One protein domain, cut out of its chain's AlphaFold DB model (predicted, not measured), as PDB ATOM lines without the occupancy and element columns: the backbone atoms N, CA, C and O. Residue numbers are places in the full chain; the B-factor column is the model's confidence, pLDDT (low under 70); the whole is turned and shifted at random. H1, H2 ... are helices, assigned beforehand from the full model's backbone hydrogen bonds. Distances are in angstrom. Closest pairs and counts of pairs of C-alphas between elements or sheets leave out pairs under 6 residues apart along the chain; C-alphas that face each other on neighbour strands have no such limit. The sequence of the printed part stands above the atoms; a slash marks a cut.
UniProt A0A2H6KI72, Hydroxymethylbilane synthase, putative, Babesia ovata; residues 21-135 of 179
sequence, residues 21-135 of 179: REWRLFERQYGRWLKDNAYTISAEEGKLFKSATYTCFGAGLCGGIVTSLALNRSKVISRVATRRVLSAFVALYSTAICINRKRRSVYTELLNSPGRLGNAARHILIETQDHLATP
ATOM      1  N   ARG A  21      -5.263 -12.825 -55.775       70.75
ATOM      2  CA  ARG A  21      -6.607 -12.825 -56.362       70.75
ATOM      3  C   ARG A  21      -7.395 -14.085 -55.999       70.75
ATOM      4  O   ARG A  21      -8.571 -13.963 -55.666       70.75
ATOM      5  N   GLU A  22      -6.747 -15.249 -56.024       69.69
ATOM      6  CA  GLU A  22      -7.322 -16.528 -55.580       69.69
ATOM      7  C   GLU A  22      -7.690 -16.456 -54.103       69.69
ATOM      8  O   GLU A  22      -8.820 -16.770 -53.737       69.69
ATOM      9  N   TRP A  23      -6.785 -15.920 -53.276       75.00
ATOM     10  CA  TRP A  23      -7.046 -15.707 -51.856       75.00
ATOM     11  C   TRP A  23      -8.305 -14.873 -51.623       75.00
ATOM     12  O   TRP A  23      -9.178 -15.281 -50.865       75.00
ATOM     13  N   ARG A  24      -8.459 -13.740 -52.313       76.69
ATOM     14  CA  ARG A  24      -9.641 -12.877 -52.138       76.69
ATOM     15  C   ARG A  24     -10.945 -13.531 -52.589       76.69
ATOM     16  O   ARG A  24     -11.995 -13.228 -52.025       76.69
ATOM     17  N   LEU A  25     -10.907 -14.364 -53.629       76.25
ATOM     18  CA  LEU A  25     -12.085 -15.083 -54.122       76.25
ATOM     19  C   LEU A  25     -12.483 -16.195 -53.155       76.25
ATOM     20  O   LEU A  25     -13.641 -16.245 -52.739       76.25
ATOM     21  N   PHE A  26     -11.508 -16.994 -52.725       77.56
ATOM     22  CA  PHE A  26     -11.686 -18.012 -51.700       77.56
ATOM     23  C   PHE A  26     -12.271 -17.415 -50.416       77.56
ATOM     24  O   PHE A  26     -13.288 -17.883 -49.923       77.56
ATOM     25  N   GLU A  27     -11.711 -16.313 -49.919       75.44
ATOM     26  CA  GLU A  27     -12.179 -15.657 -48.693       75.44
ATOM     27  C   GLU A  27     -13.626 -15.167 -48.787       75.44
ATOM     28  O   GLU A  27     -14.365 -15.212 -47.804       75.44
ATOM     29  N   ARG A  28     -14.051 -14.701 -49.966       78.00
ATOM     30  CA  ARG A  28     -15.435 -14.267 -50.188       78.00
ATOM     31  C   ARG A  28     -16.396 -15.448 -50.182       78.00
ATOM     32  O   ARG A  28     -17.439 -15.355 -49.537       78.00
ATOM     33  N   GLN A  29     -16.057 -16.528 -50.884       76.12
ATOM     34  CA  GLN A  29     -16.913 -17.714 -50.959       76.12
ATOM     35  C   GLN A  29     -16.957 -18.447 -49.621       76.12
ATOM     36  O   GLN A  29     -18.033 -18.708 -49.087       76.12
ATOM     37  N   TYR A  30     -15.794 -18.653 -49.009       75.69
ATOM     38  CA  TYR A  30     -15.680 -19.250 -47.688       75.69
ATOM     39  C   TYR A  30     -16.359 -18.398 -46.614       75.69
ATOM     40  O   TYR A  30     -17.035 -18.929 -45.743       75.69
ATOM     41  N   GLY A  31     -16.250 -17.068 -46.687       72.75
ATOM     42  CA  GLY A  31     -16.939 -16.164 -45.765       72.75
ATOM     43  C   GLY A  31     -18.466 -16.233 -45.870       72.75
ATOM     44  O   GLY A  31     -19.146 -16.192 -44.846       72.75
ATOM     45  N   ARG A  32     -19.013 -16.373 -47.087       77.56
ATOM     46  CA  ARG A  32     -20.453 -16.609 -47.295       77.56
ATOM     47  C   ARG A  32     -20.870 -17.958 -46.727       77.56
ATOM     48  O   ARG A  32     -21.777 -18.009 -45.907       77.56
ATOM     49  N   TRP A  33     -20.134 -19.012 -47.068       77.50
ATOM     50  CA  TRP A  33     -20.400 -20.349 -46.553       77.50
ATOM     51  C   TRP A  33     -20.343 -20.399 -45.022       77.50
ATOM     52  O   TRP A  33     -21.229 -20.973 -44.398       77.50
ATOM     53  N   LEU A  34     -19.359 -19.741 -44.401       73.31
ATOM     54  CA  LEU A  34     -19.216 -19.674 -42.947       73.31
ATOM     55  C   LEU A  34     -20.370 -18.913 -42.286       73.31
ATOM     56  O   LEU A  34     -20.793 -19.280 -41.194       73.31
ATOM     57  N   LYS A  35     -20.890 -17.863 -42.934       74.00
ATOM     58  CA  LYS A  35     -22.076 -17.137 -42.461       74.00
ATOM     59  C   LYS A  35     -23.309 -18.041 -42.474       74.00
ATOM     60  O   LYS A  35     -24.066 -18.041 -41.507       74.00
ATOM     61  N   ASP A  36     -23.468 -18.819 -43.539       70.56
ATOM     62  CA  ASP A  36     -24.632 -19.680 -43.734       70.56
ATOM     63  C   ASP A  36     -24.543 -20.977 -42.914       70.56
ATOM     64  O   ASP A  36     -25.566 -21.524 -42.533       70.56
ATOM     65  N   ASN A  37     -23.333 -21.429 -42.569       68.69
ATOM     66  CA  ASN A  37     -23.070 -22.666 -41.823       68.69
ATOM     67  C   ASN A  37     -22.479 -22.399 -40.427       68.69
ATOM     68  O   ASN A  37     -21.843 -23.264 -39.826       68.69
ATOM     69  N   ALA A  38     -22.701 -21.206 -39.863       63.84
ATOM     70  CA  ALA A  38     -22.173 -20.835 -38.546       63.84
ATOM     71  C   ALA A  38     -22.611 -21.801 -37.424       63.84
ATOM     72  O   ALA A  38     -21.912 -21.957 -36.424       63.84
ATOM     73  N   TYR A  39     -23.747 -22.482 -37.604       59.38
ATOM     74  CA  TYR A  39     -24.289 -23.472 -36.671       59.38
ATOM     75  C   TYR A  39     -23.620 -24.854 -36.760       59.38
ATOM     76  O   TYR A  39     -23.788 -25.660 -35.849       59.38
ATOM     77  N   THR A  40     -22.860 -25.154 -37.823       62.69
ATOM     78  CA  THR A  40     -22.166 -26.448 -37.986       62.69
ATOM     79  C   THR A  40     -20.730 -26.434 -37.466       62.69
ATOM     80  O   THR A  40     -20.018 -27.425 -37.626       62.69
ATOM     81  N   ILE A  41     -20.282 -25.320 -36.881       65.50
ATOM     82  CA  ILE A  41     -18.913 -25.162 -36.386       65.50
ATOM     83  C   ILE A  41     -18.727 -26.035 -35.143       65.50
ATOM     84  O   ILE A  41     -19.361 -25.812 -34.109       65.50
ATOM     85  N   SER A  42     -17.824 -27.015 -35.227       66.88
ATOM     86  CA  SER A  42     -17.449 -27.826 -34.069       66.88
ATOM     87  C   SER A  42     -16.718 -26.977 -33.023       66.88
ATOM     88  O   SER A  42     -15.960 -26.064 -33.360       66.88
ATOM     89  N   ALA A  43     -16.905 -27.285 -31.736       66.19
ATOM     90  CA  ALA A  43     -16.275 -26.554 -30.634       66.19
ATOM     91  C   ALA A  43     -14.736 -26.549 -30.720       66.19
ATOM     92  O   ALA A  43     -14.106 -25.576 -30.307       66.19
ATOM     93  N   GLU A  44     -14.147 -27.604 -31.288       64.06
ATOM     94  CA  GLU A  44     -12.709 -27.737 -31.559       64.06
ATOM     95  C   GLU A  44     -12.238 -26.744 -32.636       64.06
ATOM     96  O   GLU A  44     -11.285 -25.997 -32.430       64.06
ATOM     97  N   GLU A  45     -12.966 -26.642 -33.749       62.69
ATOM     98  CA  GLU A  45     -12.639 -25.741 -34.864       62.69
ATOM     99  C   GLU A  45     -12.895 -24.272 -34.493       62.69
ATOM    100  O   GLU A  45     -12.146 -23.371 -34.875       62.69
ATOM    101  N   GLY A  46     -13.910 -24.016 -33.662       63.56
ATOM    102  CA  GLY A  46     -14.198 -22.692 -33.116       63.56
ATOM    103  C   GLY A  46     -13.096 -22.149 -32.198       63.56
ATOM    104  O   GLY A  46     -12.955 -20.927 -32.081       63.56
ATOM    105  N   LYS A  47     -12.281 -23.010 -31.565       70.12
ATOM    106  CA  LYS A  47     -11.145 -22.574 -30.727       70.12
ATOM    107  C   LYS A  47     -10.067 -21.869 -31.551       70.12
ATOM    108  O   LYS A  47      -9.511 -20.889 -31.062       70.12
ATOM    109  N   LEU A  48      -9.823 -22.296 -32.793       66.12
ATOM    110  CA  LEU A  48      -8.854 -21.656 -33.694       66.12
ATOM    111  C   LEU A  48      -9.266 -20.211 -34.005       66.12
ATOM    112  O   LEU A  48      -8.481 -19.277 -33.829       66.12
ATOM    113  N   PHE A  49     -10.540 -20.004 -34.353       66.75
ATOM    114  CA  PHE A  49     -11.083 -18.664 -34.589       66.75
ATOM    115  C   PHE A  49     -11.102 -17.808 -33.327       66.75
ATOM    116  O   PHE A  49     -10.744 -16.630 -33.381       66.75
ATOM    117  N   LYS A  50     -11.480 -18.382 -32.179       70.88
ATOM    118  CA  LYS A  50     -11.462 -17.672 -30.894       70.88
ATOM    119  C   LYS A  50     -10.044 -17.241 -30.528       70.88
ATOM    120  O   LYS A  50      -9.837 -16.064 -30.264       70.88
ATOM    121  N   SER A  51      -9.069 -18.147 -30.576       73.12
ATOM    122  CA  SER A  51      -7.660 -17.859 -30.268       73.12
ATOM    123  C   SER A  51      -7.088 -16.762 -31.173       73.12
ATOM    124  O   SER A  51      -6.507 -15.785 -30.689       73.12
ATOM    125  N   ALA A  52      -7.341 -16.850 -32.482       67.31
ATOM    126  CA  ALA A  52      -6.940 -15.820 -33.433       67.31
ATOM    127  C   ALA A  52      -7.608 -14.466 -33.136       67.31
ATOM    128  O   ALA A  52      -6.940 -13.431 -33.155       67.31
ATOM    129  N   THR A  53      -8.901 -14.467 -32.798       73.00
ATOM    130  CA  THR A  53      -9.657 -13.252 -32.459       73.00
ATOM    131  C   THR A  53      -9.143 -12.614 -31.170       73.00
ATOM    132  O   THR A  53      -8.876 -11.415 -31.159       73.00
ATOM    133  N   TYR A  54      -8.923 -13.400 -30.111       74.75
ATOM    134  CA  TYR A  54      -8.361 -12.912 -28.850       74.75
ATOM    135  C   TYR A  54      -6.961 -12.327 -29.046       74.75
ATOM    136  O   TYR A  54      -6.672 -11.245 -28.537       74.75
ATOM    137  N   THR A  55      -6.120 -12.986 -29.845       72.62
ATOM    138  CA  THR A  55      -4.766 -12.503 -30.147       72.62
ATOM    139  C   THR A  55      -4.801 -11.177 -30.917       72.62
ATOM    140  O   THR A  55      -4.083 -10.239 -30.572       72.62
ATOM    141  N   CYS A  56      -5.669 -11.055 -31.928       71.69
ATOM    142  CA  CYS A  56      -5.814  -9.820 -32.707       71.69
ATOM    143  C   CYS A  56      -6.430  -8.675 -31.892       71.69
ATOM    144  O   CYS A  56      -6.051  -7.511 -32.058       71.69
ATOM    145  N   PHE A  57      -7.370  -8.993 -31.000       72.38
ATOM    146  CA  PHE A  57      -7.964  -8.020 -30.092       72.38
ATOM    147  C   PHE A  57      -6.929  -7.511 -29.082       72.38
ATOM    148  O   PHE A  57      -6.780  -6.302 -28.919       72.38
ATOM    149  N   GLY A  58      -6.133  -8.411 -28.493       75.94
ATOM    150  CA  GLY A  58      -5.018  -8.054 -27.615       75.94
ATOM    151  C   GLY A  58      -3.983  -7.162 -28.309       75.94
ATOM    152  O   GLY A  58      -3.591  -6.134 -27.761       75.94
ATOM    153  N   ALA A  59      -3.605  -7.484 -29.550       75.88
ATOM    154  CA  ALA A  59      -2.682  -6.666 -30.341       75.88
ATOM    155  C   ALA A  59      -3.220  -5.248 -30.615       75.88
ATOM    156  O   ALA A  59      -2.476  -4.267 -30.517       75.88
ATOM    157  N   GLY A  60      -4.514  -5.115 -30.919       73.62
ATOM    158  CA  GLY A  60      -5.139  -3.803 -31.098       73.62
ATOM    159  C   GLY A  60      -5.230  -2.999 -29.812       73.62
ATOM    160  O   GLY A  60      -4.956  -1.801 -29.819       73.62
ATOM    161  N   LEU A  61      -5.539  -3.656 -28.694       79.31
ATOM    162  CA  LEU A  61      -5.628  -3.018 -27.385       79.31
ATOM    163  C   LEU A  61      -4.253  -2.500 -26.931       79.31
ATOM    164  O   LEU A  61      -4.136  -1.340 -26.537       79.31
ATOM    165  N   CYS A  62      -3.193  -3.295 -27.113       78.31
ATOM    166  CA  CYS A  62      -1.811  -2.850 -26.917       78.31
ATOM    167  C   CYS A  62      -1.452  -1.666 -27.831       78.31
ATOM    168  O   CYS A  62      -0.889  -0.679 -27.358       78.31
ATOM    169  N   GLY A  63      -1.822  -1.722 -29.116       74.81
ATOM    170  CA  GLY A  63      -1.614  -0.618 -30.060       74.81
ATOM    171  C   GLY A  63      -2.295   0.677 -29.607       74.81
ATOM    172  O   GLY A  63      -1.654   1.724 -29.549       74.81
ATOM    173  N   GLY A  64      -3.559   0.596 -29.187       73.94
ATOM    174  CA  GLY A  64      -4.305   1.727 -28.635       73.94
ATOM    175  C   GLY A  64      -3.667   2.319 -27.378       73.94
ATOM    176  O   GLY A  64      -3.575   3.542 -27.256       73.94
ATOM    177  N   ILE A  65      -3.179   1.474 -26.464       78.81
ATOM    178  CA  ILE A  65      -2.486   1.917 -25.244       78.81
ATOM    179  C   ILE A  65      -1.195   2.663 -25.594       78.81
ATOM    180  O   ILE A  65      -0.978   3.769 -25.096       78.81
ATOM    181  N   VAL A  66      -0.363   2.110 -26.480       82.50
ATOM    182  CA  VAL A  66       0.899   2.740 -26.900       82.50
ATOM    183  C   VAL A  66       0.636   4.091 -27.567       82.50
ATOM    184  O   VAL A  66       1.285   5.084 -27.236       82.50
ATOM    185  N   THR A  67      -0.358   4.172 -28.453       76.44
ATOM    186  CA  THR A  67      -0.740   5.431 -29.103       76.44
ATOM    187  C   THR A  67      -1.292   6.447 -28.107       76.44
ATOM    188  O   THR A  67      -0.944   7.624 -28.179       76.44
ATOM    189  N   SER A  68      -2.101   6.014 -27.136       77.12
ATOM    190  CA  SER A  68      -2.608   6.873 -26.059       77.12
ATOM    191  C   SER A  68      -1.470   7.437 -25.197       77.12
ATOM    192  O   SER A  68      -1.434   8.637 -24.915       77.12
ATOM    193  N   LEU A  69      -0.476   6.610 -24.849       82.12
ATOM    194  CA  LEU A  69       0.726   7.035 -24.125       82.12
ATOM    195  C   LEU A  69       1.565   8.034 -24.938       82.12
ATOM    196  O   LEU A  69       1.992   9.057 -24.400       82.12
ATOM    197  N   ALA A  70       1.751   7.794 -26.238       81.62
ATOM    198  CA  ALA A  70       2.481   8.696 -27.131       81.62
ATOM    199  C   ALA A  70       1.777  10.059 -27.303       81.62
ATOM    200  O   ALA A  70       2.413  11.117 -27.238       81.62
ATOM    201  N   LEU A  71       0.450  10.055 -27.455       75.62
ATOM    202  CA  LEU A  71      -0.376  11.268 -27.531       75.62
ATOM    203  C   LEU A  71      -0.391  12.042 -26.207       75.62
ATOM    204  O   LEU A  71      -0.460  13.272 -26.208       75.62
ATOM    205  N   ASN A  72      -0.290  11.343 -25.073       75.06
ATOM    206  CA  ASN A  72      -0.171  11.979 -23.764       75.06
ATOM    207  C   ASN A  72       1.195  12.630 -23.540       75.06
ATOM    208  O   ASN A  72       1.246  13.713 -22.954       75.06
ATOM    209  N   ARG A  73       2.278  12.031 -24.048       78.25
ATOM    210  CA  ARG A  73       3.631  12.599 -23.952       78.25
ATOM    211  C   ARG A  73       3.847  13.812 -24.853       78.25
ATOM    212  O   ARG A  73       4.540  14.739 -24.455       78.25
ATOM    213  N   SER A  74       3.259  13.815 -26.048       72.19
ATOM    214  CA  SER A  74       3.552  14.826 -27.071       72.19
ATOM    215  C   SER A  74       2.807  16.157 -26.891       72.19
ATOM    216  O   SER A  74       3.157  17.131 -27.546       72.19
ATOM    217  N   LYS A  75       1.791  16.236 -26.013       66.62
ATOM    218  CA  LYS A  75       0.942  17.430 -25.759       66.62
ATOM    219  C   LYS A  75       0.329  18.109 -27.009       66.62
ATOM    220  O   LYS A  75      -0.349  19.118 -26.849       66.62
ATOM    221  N   VAL A  76       0.456  17.537 -28.212       64.56
ATOM    222  CA  VAL A  76       0.046  18.149 -29.497       64.56
ATOM    223  C   VAL A  76      -1.460  18.425 -29.567       64.56
ATOM    224  O   VAL A  76      -1.895  19.401 -30.168       64.56
ATOM    225  N   ILE A  77      -2.282  17.591 -28.923       64.50
ATOM    226  CA  ILE A  77      -3.747  17.701 -28.967       64.50
ATOM    227  C   ILE A  77      -4.257  18.030 -27.568       64.50
ATOM    228  O   ILE A  77      -4.274  17.149 -26.727       64.50
ATOM    229  N   SER A  78      -4.684  19.255 -27.266       61.53
ATOM    230  CA  SER A  78      -5.099  19.633 -25.894       61.53
ATOM    231  C   SER A  78      -6.331  18.856 -25.376       61.53
ATOM    232  O   SER A  78      -6.435  18.528 -24.195       61.53
ATOM    233  N   ARG A  79      -7.251  18.470 -26.270       78.56
ATOM    234  CA  ARG A  79      -8.515  17.813 -25.901       78.56
ATOM    235  C   ARG A  79      -8.339  16.312 -25.623       78.56
ATOM    236  O   ARG A  79      -8.014  15.522 -26.511       78.56
ATOM    237  N   VAL A  80      -8.651  15.905 -24.391       75.19
ATOM    238  CA  VAL A  80      -8.599  14.504 -23.923       75.19
ATOM    239  C   VAL A  80      -9.555  13.599 -24.709       75.19
ATOM    240  O   VAL A  80      -9.184  12.480 -25.064       75.19
ATOM    241  N   ALA A  81     -10.754  14.088 -25.039       78.44
ATOM    242  CA  ALA A  81     -11.748  13.327 -25.799       78.44
ATOM    243  C   ALA A  81     -11.224  12.920 -27.186       78.44
ATOM    244  O   ALA A  81     -11.267  11.746 -27.544       78.44
ATOM    245  N   THR A  82     -10.627  13.854 -27.932       78.94
ATOM    246  CA  THR A  82     -10.039  13.569 -29.250       78.94
ATOM    247  C   THR A  82      -8.856  12.609 -29.172       78.94
ATOM    248  O   THR A  82      -8.730  11.764 -30.050       78.94
ATOM    249  N   ARG A  83      -8.029  12.660 -28.115       75.56
ATOM    250  CA  ARG A  83      -6.936  11.685 -27.927       75.56
ATOM    251  C   ARG A  83      -7.464  10.263 -27.745       75.56
ATOM    252  O   ARG A  83      -6.930   9.341 -28.351       75.56
ATOM    253  N   ARG A  84      -8.518  10.092 -26.937       78.31
ATOM    254  CA  ARG A  84      -9.148   8.781 -26.700       78.31
ATOM    255  C   ARG A  84      -9.825   8.234 -27.952       78.31
ATOM    256  O   ARG A  84      -9.708   7.048 -28.239       78.31
ATOM    257  N   VAL A  85     -10.489   9.099 -28.718       84.25
ATOM    258  CA  VAL A  85     -11.091   8.719 -30.002       84.25
ATOM    259  C   VAL A  85     -10.006   8.289 -30.995       84.25
ATOM    260  O   VAL A  85     -10.123   7.226 -31.597       84.25
ATOM    261  N   LEU A  86      -8.906   9.044 -31.107       81.62
ATOM    262  CA  LEU A  86      -7.790   8.681 -31.985       81.62
ATOM    263  C   LEU A  86      -7.153   7.347 -31.575       81.62
ATOM    264  O   LEU A  86      -6.904   6.502 -32.429       81.62
ATOM    265  N   SER A  87      -6.925   7.124 -30.275       78.88
ATOM    266  CA  SER A  87      -6.364   5.857 -29.802       78.88
ATOM    267  C   SER A  87      -7.308   4.682 -30.042       78.88
ATOM    268  O   SER A  87      -6.838   3.591 -30.347       78.88
ATOM    269  N   ALA A  88      -8.626   4.890 -29.938       79.56
ATOM    270  CA  ALA A  88      -9.621   3.870 -30.261       79.56
ATOM    271  C   ALA A  88      -9.617   3.534 -31.761       79.56
ATOM    272  O   ALA A  88      -9.605   2.359 -32.119       79.56
ATOM    273  N   PHE A  89      -9.537   4.535 -32.643       84.00
ATOM    274  CA  PHE A  89      -9.398   4.293 -34.081       84.00
ATOM    275  C   PHE A  89      -8.097   3.566 -34.425       84.00
ATOM    276  O   PHE A  89      -8.118   2.638 -35.227       84.00
ATOM    277  N   VAL A  90      -6.979   3.927 -33.788       81.56
ATOM    278  CA  VAL A  90      -5.704   3.226 -33.992       81.56
ATOM    279  C   VAL A  90      -5.754   1.799 -33.446       81.56
ATOM    280  O   VAL A  90      -5.234   0.892 -34.092       81.56
ATOM    281  N   ALA A  91      -6.431   1.568 -32.319       77.06
ATOM    282  CA  ALA A  91      -6.666   0.225 -31.799       77.06
ATOM    283  C   ALA A  91      -7.463  -0.629 -32.793       77.06
ATOM    284  O   ALA A  91      -7.017  -1.716 -33.155       77.06
ATOM    285  N   LEU A  92      -8.589  -0.111 -33.297       81.44
ATOM    286  CA  LEU A  92      -9.427  -0.796 -34.285       81.44
ATOM    287  C   LEU A  92      -8.676  -1.051 -35.596       81.44
ATOM    288  O   LEU A  92      -8.764  -2.142 -36.155       81.44
ATOM    289  N   TYR A  93      -7.901  -0.075 -36.068       82.31
ATOM    290  CA  TYR A  93      -7.092  -0.205 -37.276       82.31
ATOM    291  C   TYR A  93      -5.986  -1.255 -37.111       82.31
ATOM    292  O   TYR A  93      -5.801  -2.110 -37.977       82.31
ATOM    293  N   SER A  94      -5.295  -1.246 -35.969       78.06
ATOM    294  CA  SER A  94      -4.290  -2.251 -35.621       78.06
ATOM    295  C   SER A  94      -4.906  -3.652 -35.530       78.06
ATOM    296  O   SER A  94      -4.371  -4.595 -36.119       78.06
ATOM    297  N   THR A  95      -6.079  -3.795 -34.895       76.50
ATOM    298  CA  THR A  95      -6.840  -5.053 -34.882       76.50
ATOM    299  C   THR A  95      -7.188  -5.501 -36.298       76.50
ATOM    300  O   THR A  95      -6.949  -6.656 -36.632       76.50
ATOM    301  N   ALA A  96      -7.692  -4.610 -37.156       75.62
ATOM    302  CA  ALA A  96      -8.064  -4.945 -38.530       75.62
ATOM    303  C   ALA A  96      -6.861  -5.411 -39.368       75.62
ATOM    304  O   ALA A  96      -6.958  -6.398 -40.097       75.62
ATOM    305  N   ILE A  97      -5.702  -4.757 -39.229       79.12
ATOM    306  CA  ILE A  97      -4.457  -5.197 -39.875       79.12
ATOM    307  C   ILE A  97      -4.028  -6.561 -39.340       79.12
ATOM    308  O   ILE A  97      -3.666  -7.441 -40.122       79.12
ATOM    309  N   CYS A  98      -4.055  -6.747 -38.020       76.38
ATOM    310  CA  CYS A  98      -3.663  -8.004 -37.394       76.38
ATOM    311  C   CYS A  98      -4.553  -9.155 -37.876       76.38
ATOM    312  O   CYS A  98      -4.032 -10.185 -38.306       76.38
ATOM    313  N   ILE A  99      -5.872  -8.929 -37.926       77.06
ATOM    314  CA  ILE A  99      -6.849  -9.867 -38.485       77.06
ATOM    315  C   ILE A  99      -6.497 -10.168 -39.936       77.06
ATOM    316  O   ILE A  99      -6.324 -11.332 -40.270       77.06
ATOM    317  N   ASN A 100      -6.310  -9.160 -40.790       73.56
ATOM    318  CA  ASN A 100      -6.005  -9.386 -42.206       73.56
ATOM    319  C   ASN A 100      -4.702 -10.179 -42.424       73.56
ATOM    320  O   ASN A 100      -4.628 -10.983 -43.351       73.56
ATOM    321  N   ARG A 101      -3.690 -10.008 -41.564       73.69
ATOM    322  CA  ARG A 101      -2.430 -10.770 -41.643       73.69
ATOM    323  C   ARG A 101      -2.572 -12.194 -41.111       73.69
ATOM    324  O   ARG A 101      -2.067 -13.127 -41.727       73.69
ATOM    325  N   LYS A 102      -3.257 -12.377 -39.979       68.69
ATOM    326  CA  LYS A 102      -3.469 -13.695 -39.362       68.69
ATOM    327  C   LYS A 102      -4.516 -14.526 -40.095       68.69
ATOM    328  O   LYS A 102      -4.453 -15.748 -40.037       68.69
ATOM    329  N   ARG A 103      -5.417 -13.887 -40.837       70.44
ATOM    330  CA  ARG A 103      -6.495 -14.537 -41.582       70.44
ATOM    331  C   ARG A 103      -5.979 -15.602 -42.552       70.44
ATOM    332  O   ARG A 103      -6.528 -16.696 -42.568       70.44
ATOM    333  N   ARG A 104      -4.882 -15.341 -43.274       68.56
ATOM    334  CA  ARG A 104      -4.255 -16.350 -44.153       68.56
ATOM    335  C   ARG A 104      -3.755 -17.561 -43.387       68.56
ATOM    336  O   ARG A 104      -4.054 -18.675 -43.782       68.56
ATOM    337  N   SER A 105      -3.059 -17.328 -42.274       68.62
ATOM    338  CA  SER A 105      -2.558 -18.393 -41.399       68.62
ATOM    339  C   SER A 105      -3.697 -19.266 -40.869       68.62
ATOM    340  O   SER A 105      -3.581 -20.484 -40.859       68.62
ATOM    341  N   VAL A 106      -4.810 -18.644 -40.474       68.31
ATOM    342  CA  VAL A 106      -5.994 -19.355 -39.978       68.31
ATOM    343  C   VAL A 106      -6.635 -20.177 -41.094       68.31
ATOM    344  O   VAL A 106      -6.948 -21.341 -40.879       68.31
ATOM    345  N   TYR A 107      -6.779 -19.627 -42.304       68.19
ATOM    346  CA  TYR A 107      -7.320 -20.381 -43.437       68.19
ATOM    347  C   TYR A 107      -6.410 -21.522 -43.897       68.19
ATOM    348  O   TYR A 107      -6.916 -22.587 -44.229       68.19
ATOM    349  N   THR A 108      -5.086 -21.355 -43.867       69.88
ATOM    350  CA  THR A 108      -4.156 -22.461 -44.146       69.88
ATOM    351  C   THR A 108      -4.230 -23.552 -43.081       69.88
ATOM    352  O   THR A 108      -4.203 -24.733 -43.405       69.88
ATOM    353  N   GLU A 109      -4.379 -23.175 -41.812       68.62
ATOM    354  CA  GLU A 109      -4.531 -24.126 -40.706       68.62
ATOM    355  C   GLU A 109      -5.878 -24.865 -40.779       68.62
ATOM    356  O   GLU A 109      -5.941 -26.069 -40.549       68.62
ATOM    357  N   LEU A 110      -6.940 -24.182 -41.220       67.31
ATOM    358  CA  LEU A 110      -8.246 -24.781 -41.511       67.31
ATOM    359  C   LEU A 110      -8.198 -25.755 -42.686       67.31
ATOM    360  O   LEU A 110      -8.786 -26.825 -42.591       67.31
ATOM    361  N   LEU A 111      -7.481 -25.432 -43.765       65.81
ATOM    362  CA  LEU A 111      -7.295 -26.345 -44.900       65.81
ATOM    363  C   LEU A 111      -6.570 -27.637 -44.489       65.81
ATOM    364  O   LEU A 111      -6.823 -28.698 -45.066       65.81
ATOM    365  N   ASN A 112      -5.719 -27.568 -43.464       65.88
ATOM    366  CA  ASN A 112      -5.016 -28.716 -42.896       65.88
ATOM    367  C   ASN A 112      -5.826 -29.462 -41.819       65.88
ATOM    368  O   ASN A 112      -5.486 -30.596 -41.485       65.88
ATOM    369  N   SER A 113      -6.915 -28.877 -41.309       65.56
ATOM    370  CA  SER A 113      -7.807 -29.532 -40.350       65.56
ATOM    371  C   SER A 113      -8.602 -30.665 -41.021       65.56
ATOM    372  O   SER A 113      -9.180 -30.449 -42.087       65.56
ATOM    373  N   PRO A 114      -8.696 -31.864 -40.413       58.72
ATOM    374  CA  PRO A 114      -9.528 -32.960 -40.920       58.72
ATOM    375  C   PRO A 114     -11.032 -32.779 -40.630       58.72
ATOM    376  O   PRO A 114     -11.824 -33.674 -40.915       58.72
ATOM    377  N   GLY A 115     -11.440 -31.661 -40.021       65.81
ATOM    378  CA  GLY A 115     -12.831 -31.422 -39.641       65.81
ATOM    379  C   GLY A 115     -13.734 -30.914 -40.775       65.81
ATOM    380  O   GLY A 115     -13.311 -30.699 -41.914       65.81
ATOM    381  N   ARG A 116     -15.023 -30.723 -40.459       66.62
ATOM    382  CA  ARG A 116     -16.062 -30.304 -41.422       66.62
ATOM    383  C   ARG A 116     -15.743 -28.959 -42.074       66.62
ATOM    384  O   ARG A 116     -16.004 -28.801 -43.265       66.62
ATOM    385  N   LEU A 117     -15.149 -28.020 -41.332       68.38
ATOM    386  CA  LEU A 117     -14.713 -26.743 -41.899       68.38
ATOM    387  C   LEU A 117     -13.541 -26.918 -42.865       68.38
ATOM    388  O   LEU A 117     -13.506 -26.250 -43.894       68.38
ATOM    389  N   GLY A 118     -12.606 -27.817 -42.557       67.75
ATOM    390  CA  GLY A 118     -11.477 -28.114 -43.436       67.75
ATOM    391  C   GLY A 118     -11.915 -28.768 -44.743       67.75
ATOM    392  O   GLY A 118     -11.470 -28.363 -45.816       67.75
ATOM    393  N   ASN A 119     -12.872 -29.700 -44.685       71.19
ATOM    394  CA  ASN A 119     -13.450 -30.313 -45.885       71.19
ATOM    395  C   ASN A 119     -14.235 -29.303 -46.736       71.19
ATOM    396  O   ASN A 119     -14.057 -29.264 -47.953       71.19
ATOM    397  N   ALA A 120     -15.034 -28.428 -46.116       71.12
ATOM    398  CA  ALA A 120     -15.727 -27.356 -46.831       71.12
ATOM    399  C   ALA A 120     -14.751 -26.335 -47.440       71.12
ATOM    400  O   ALA A 120     -14.920 -25.924 -48.586       71.12
ATOM    401  N   ALA A 121     -13.691 -25.971 -46.712       70.50
ATOM    402  CA  ALA A 121     -12.624 -25.112 -47.215       70.50
ATOM    403  C   ALA A 121     -11.946 -25.731 -48.445       70.50
ATOM    404  O   ALA A 121     -11.748 -25.046 -49.442       70.50
ATOM    405  N   ARG A 122     -11.643 -27.034 -48.419       74.50
ATOM    406  CA  ARG A 122     -11.069 -27.746 -49.572       74.50
ATOM    407  C   ARG A 122     -12.023 -27.761 -50.765       74.50
ATOM    408  O   ARG A 122     -11.576 -27.499 -51.874       74.50
ATOM    409  N   HIS A 123     -13.314 -28.011 -50.549       74.62
ATOM    410  CA  HIS A 123     -14.308 -28.007 -51.628       74.62
ATOM    411  C   HIS A 123     -14.438 -26.625 -52.282       74.62
ATOM    412  O   HIS A 123     -14.388 -26.506 -53.501       74.62
ATOM    413  N   ILE A 124     -14.527 -25.568 -51.471       74.94
ATOM    414  CA  ILE A 124     -14.621 -24.187 -51.962       74.94
ATOM    415  C   ILE A 124     -13.332 -23.775 -52.680       74.94
ATOM    416  O   ILE A 124     -13.394 -23.067 -53.678       74.94
ATOM    417  N   LEU A 125     -12.164 -24.230 -52.210       74.25
ATOM    418  CA  LEU A 125     -10.892 -23.988 -52.891       74.25
ATOM    419  C   LEU A 125     -10.908 -24.576 -54.310       74.25
ATOM    420  O   LEU A 125     -10.576 -23.862 -55.255       74.25
ATOM    421  N   ILE A 126     -11.335 -25.834 -54.449       76.00
ATOM    422  CA  ILE A 126     -11.447 -26.527 -55.741       76.00
ATOM    423  C   ILE A 126     -12.413 -25.768 -56.656       76.00
ATOM    424  O   ILE A 126     -12.028 -25.363 -57.746       76.00
ATOM    425  N   GLU A 127     -13.609 -25.442 -56.163       74.31
ATOM    426  CA  GLU A 127     -14.618 -24.688 -56.917       74.31
ATOM    427  C   GLU A 127     -14.098 -23.316 -57.383       74.31
ATOM    428  O   GLU A 127     -14.348 -22.882 -58.509       74.31
ATOM    429  N   THR A 128     -13.321 -22.621 -56.544       68.38
ATOM    430  CA  THR A 128     -12.716 -21.337 -56.930       68.38
ATOM    431  C   THR A 128     -11.570 -21.468 -57.931       68.38
ATOM    432  O   THR A 128     -11.382 -20.548 -58.729       68.38
ATOM    433  N   GLN A 129     -10.817 -22.570 -57.911       68.94
ATOM    434  CA  GLN A 129      -9.773 -22.850 -58.900       68.94
ATOM    435  C   GLN A 129     -10.386 -23.220 -60.253       68.94
ATOM    436  O   GLN A 129      -9.963 -22.676 -61.271       68.94
ATOM    437  N   ASP A 130     -11.444 -24.031 -60.260       62.69
ATOM    438  CA  ASP A 130     -12.174 -24.403 -61.477       62.69
ATOM    439  C   ASP A 130     -12.785 -23.170 -62.160       62.69
ATOM    440  O   ASP A 130     -12.640 -22.984 -63.370       62.69
ATOM    441  N   HIS A 131     -13.360 -22.250 -61.376       60.25
ATOM    442  CA  HIS A 131     -13.874 -20.967 -61.869       60.25
ATOM    443  C   HIS A 131     -12.799 -20.025 -62.435       60.25
ATOM    444  O   HIS A 131     -13.116 -19.140 -63.231       60.25
ATOM    445  N   LEU A 132     -11.537 -20.165 -62.015       57.44
ATOM    446  CA  LEU A 132     -10.411 -19.389 -62.544       57.44
ATOM    447  C   LEU A 132      -9.761 -20.057 -63.760       57.44
ATOM    448  O   LEU A 132      -9.202 -19.350 -64.597       57.44
ATOM    449  N   ALA A 133      -9.870 -21.382 -63.878       56.59
ATOM    450  CA  ALA A 133      -9.443 -22.159 -65.038       56.59
ATOM    451  C   ALA A 133     -10.416 -22.048 -66.230       56.59
ATOM    452  O   ALA A 133     -10.010 -22.274 -67.369       56.59
ATOM    453  N   THR A 134     -11.664 -21.619 -66.005       46.78
ATOM    454  CA  THR A 134     -12.658 -21.333 -67.058       46.78
ATOM    455  C   THR A 134     -12.880 -19.828 -67.311       46.78
ATOM    456  O   THR A 134     -13.964 -19.302 -67.066       46.78
ATOM    457  N   PRO A 135     -11.917 -19.081 -67.884       46.72
ATOM    458  CA  PRO A 135     -12.227 -17.841 -68.590       46.72
ATOM    459  C   PRO A 135     -12.550 -18.076 -70.082       46.72
ATOM    460  O   PRO A 135     -12.842 -17.113 -70.787       46.72
TER     461      PRO A 135
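What this domain is: This is residues 21 to 135 of the 179 residues of the protein "Hydroxymethylbilane synthase, putative" of Babesia ovata (UniProt A0A2H6KI72). A long helical hairpin, H2 and H3, makes the length of the model, and two shorter helices, H1 and H4, pair at its open end, away from the turn at residues 75 to 79. H4 stands across the end of H3, giving the whole an L-like outline. The printed part has 115 residues with four named helices, H1 to H4 in chain order, and no named strand; the class is all helix. It is loose, with a radius of gyration of the C-alphas of 18.8 A, and elongated, spanning 57 by 37 by 21 A.

How they stand to each other: H3, residues 80 to 112, and H2, residues 43 to 74, form a helical hairpin; they touch at a shallow tilt of 30 degrees, opposite ways, closest at the C-alphas of Gly 64 and Ala 91, 4.2 A apart. H3 has a kink of 34 degrees near residue 102. H4, residues 116 to 133, touches H3 about perpendicular at 86 degrees, through residues 110 to 112 of H3 alone; the closest C-alphas are those of Leu 111 and Gly 118, 4.8 A apart. H1, residues 21 to 36, touches H4 at a steep tilt of 43 degrees, opposite ways, with the C-alphas of Phe 26 and Leu 125 closest at 6.1 A. H1 and H3 are near each other, while H1 and H2 are apart. Every O i to N i+4 pair is within hydrogen-bond range in H1 and H4, against 26 of 28 in H2 and 27 of 29 in H3.

Where its parts are: H3 is 47.3 A long from first to last C-alpha, H2 46.0 A, H4 25.8 A and H1 23.1 A. C-alpha 21 of H1 is at (-6.607, -12.825, -56.362), C-alpha 80 of H3 at (-8.599, 14.504, -23.923), and C-alpha 133 of H4 at (-9.443, -22.159, -65.038).

The domain as a whole: The two C-alphas farthest apart, of Ser 78 and Thr 134, are 58.6 A apart. The printed part has no cut and no long link. Mean pLDDT of the printed part is 71.9; 42 residues are under 70, among them 37 to 46, 104 to 118 and 128 to 135.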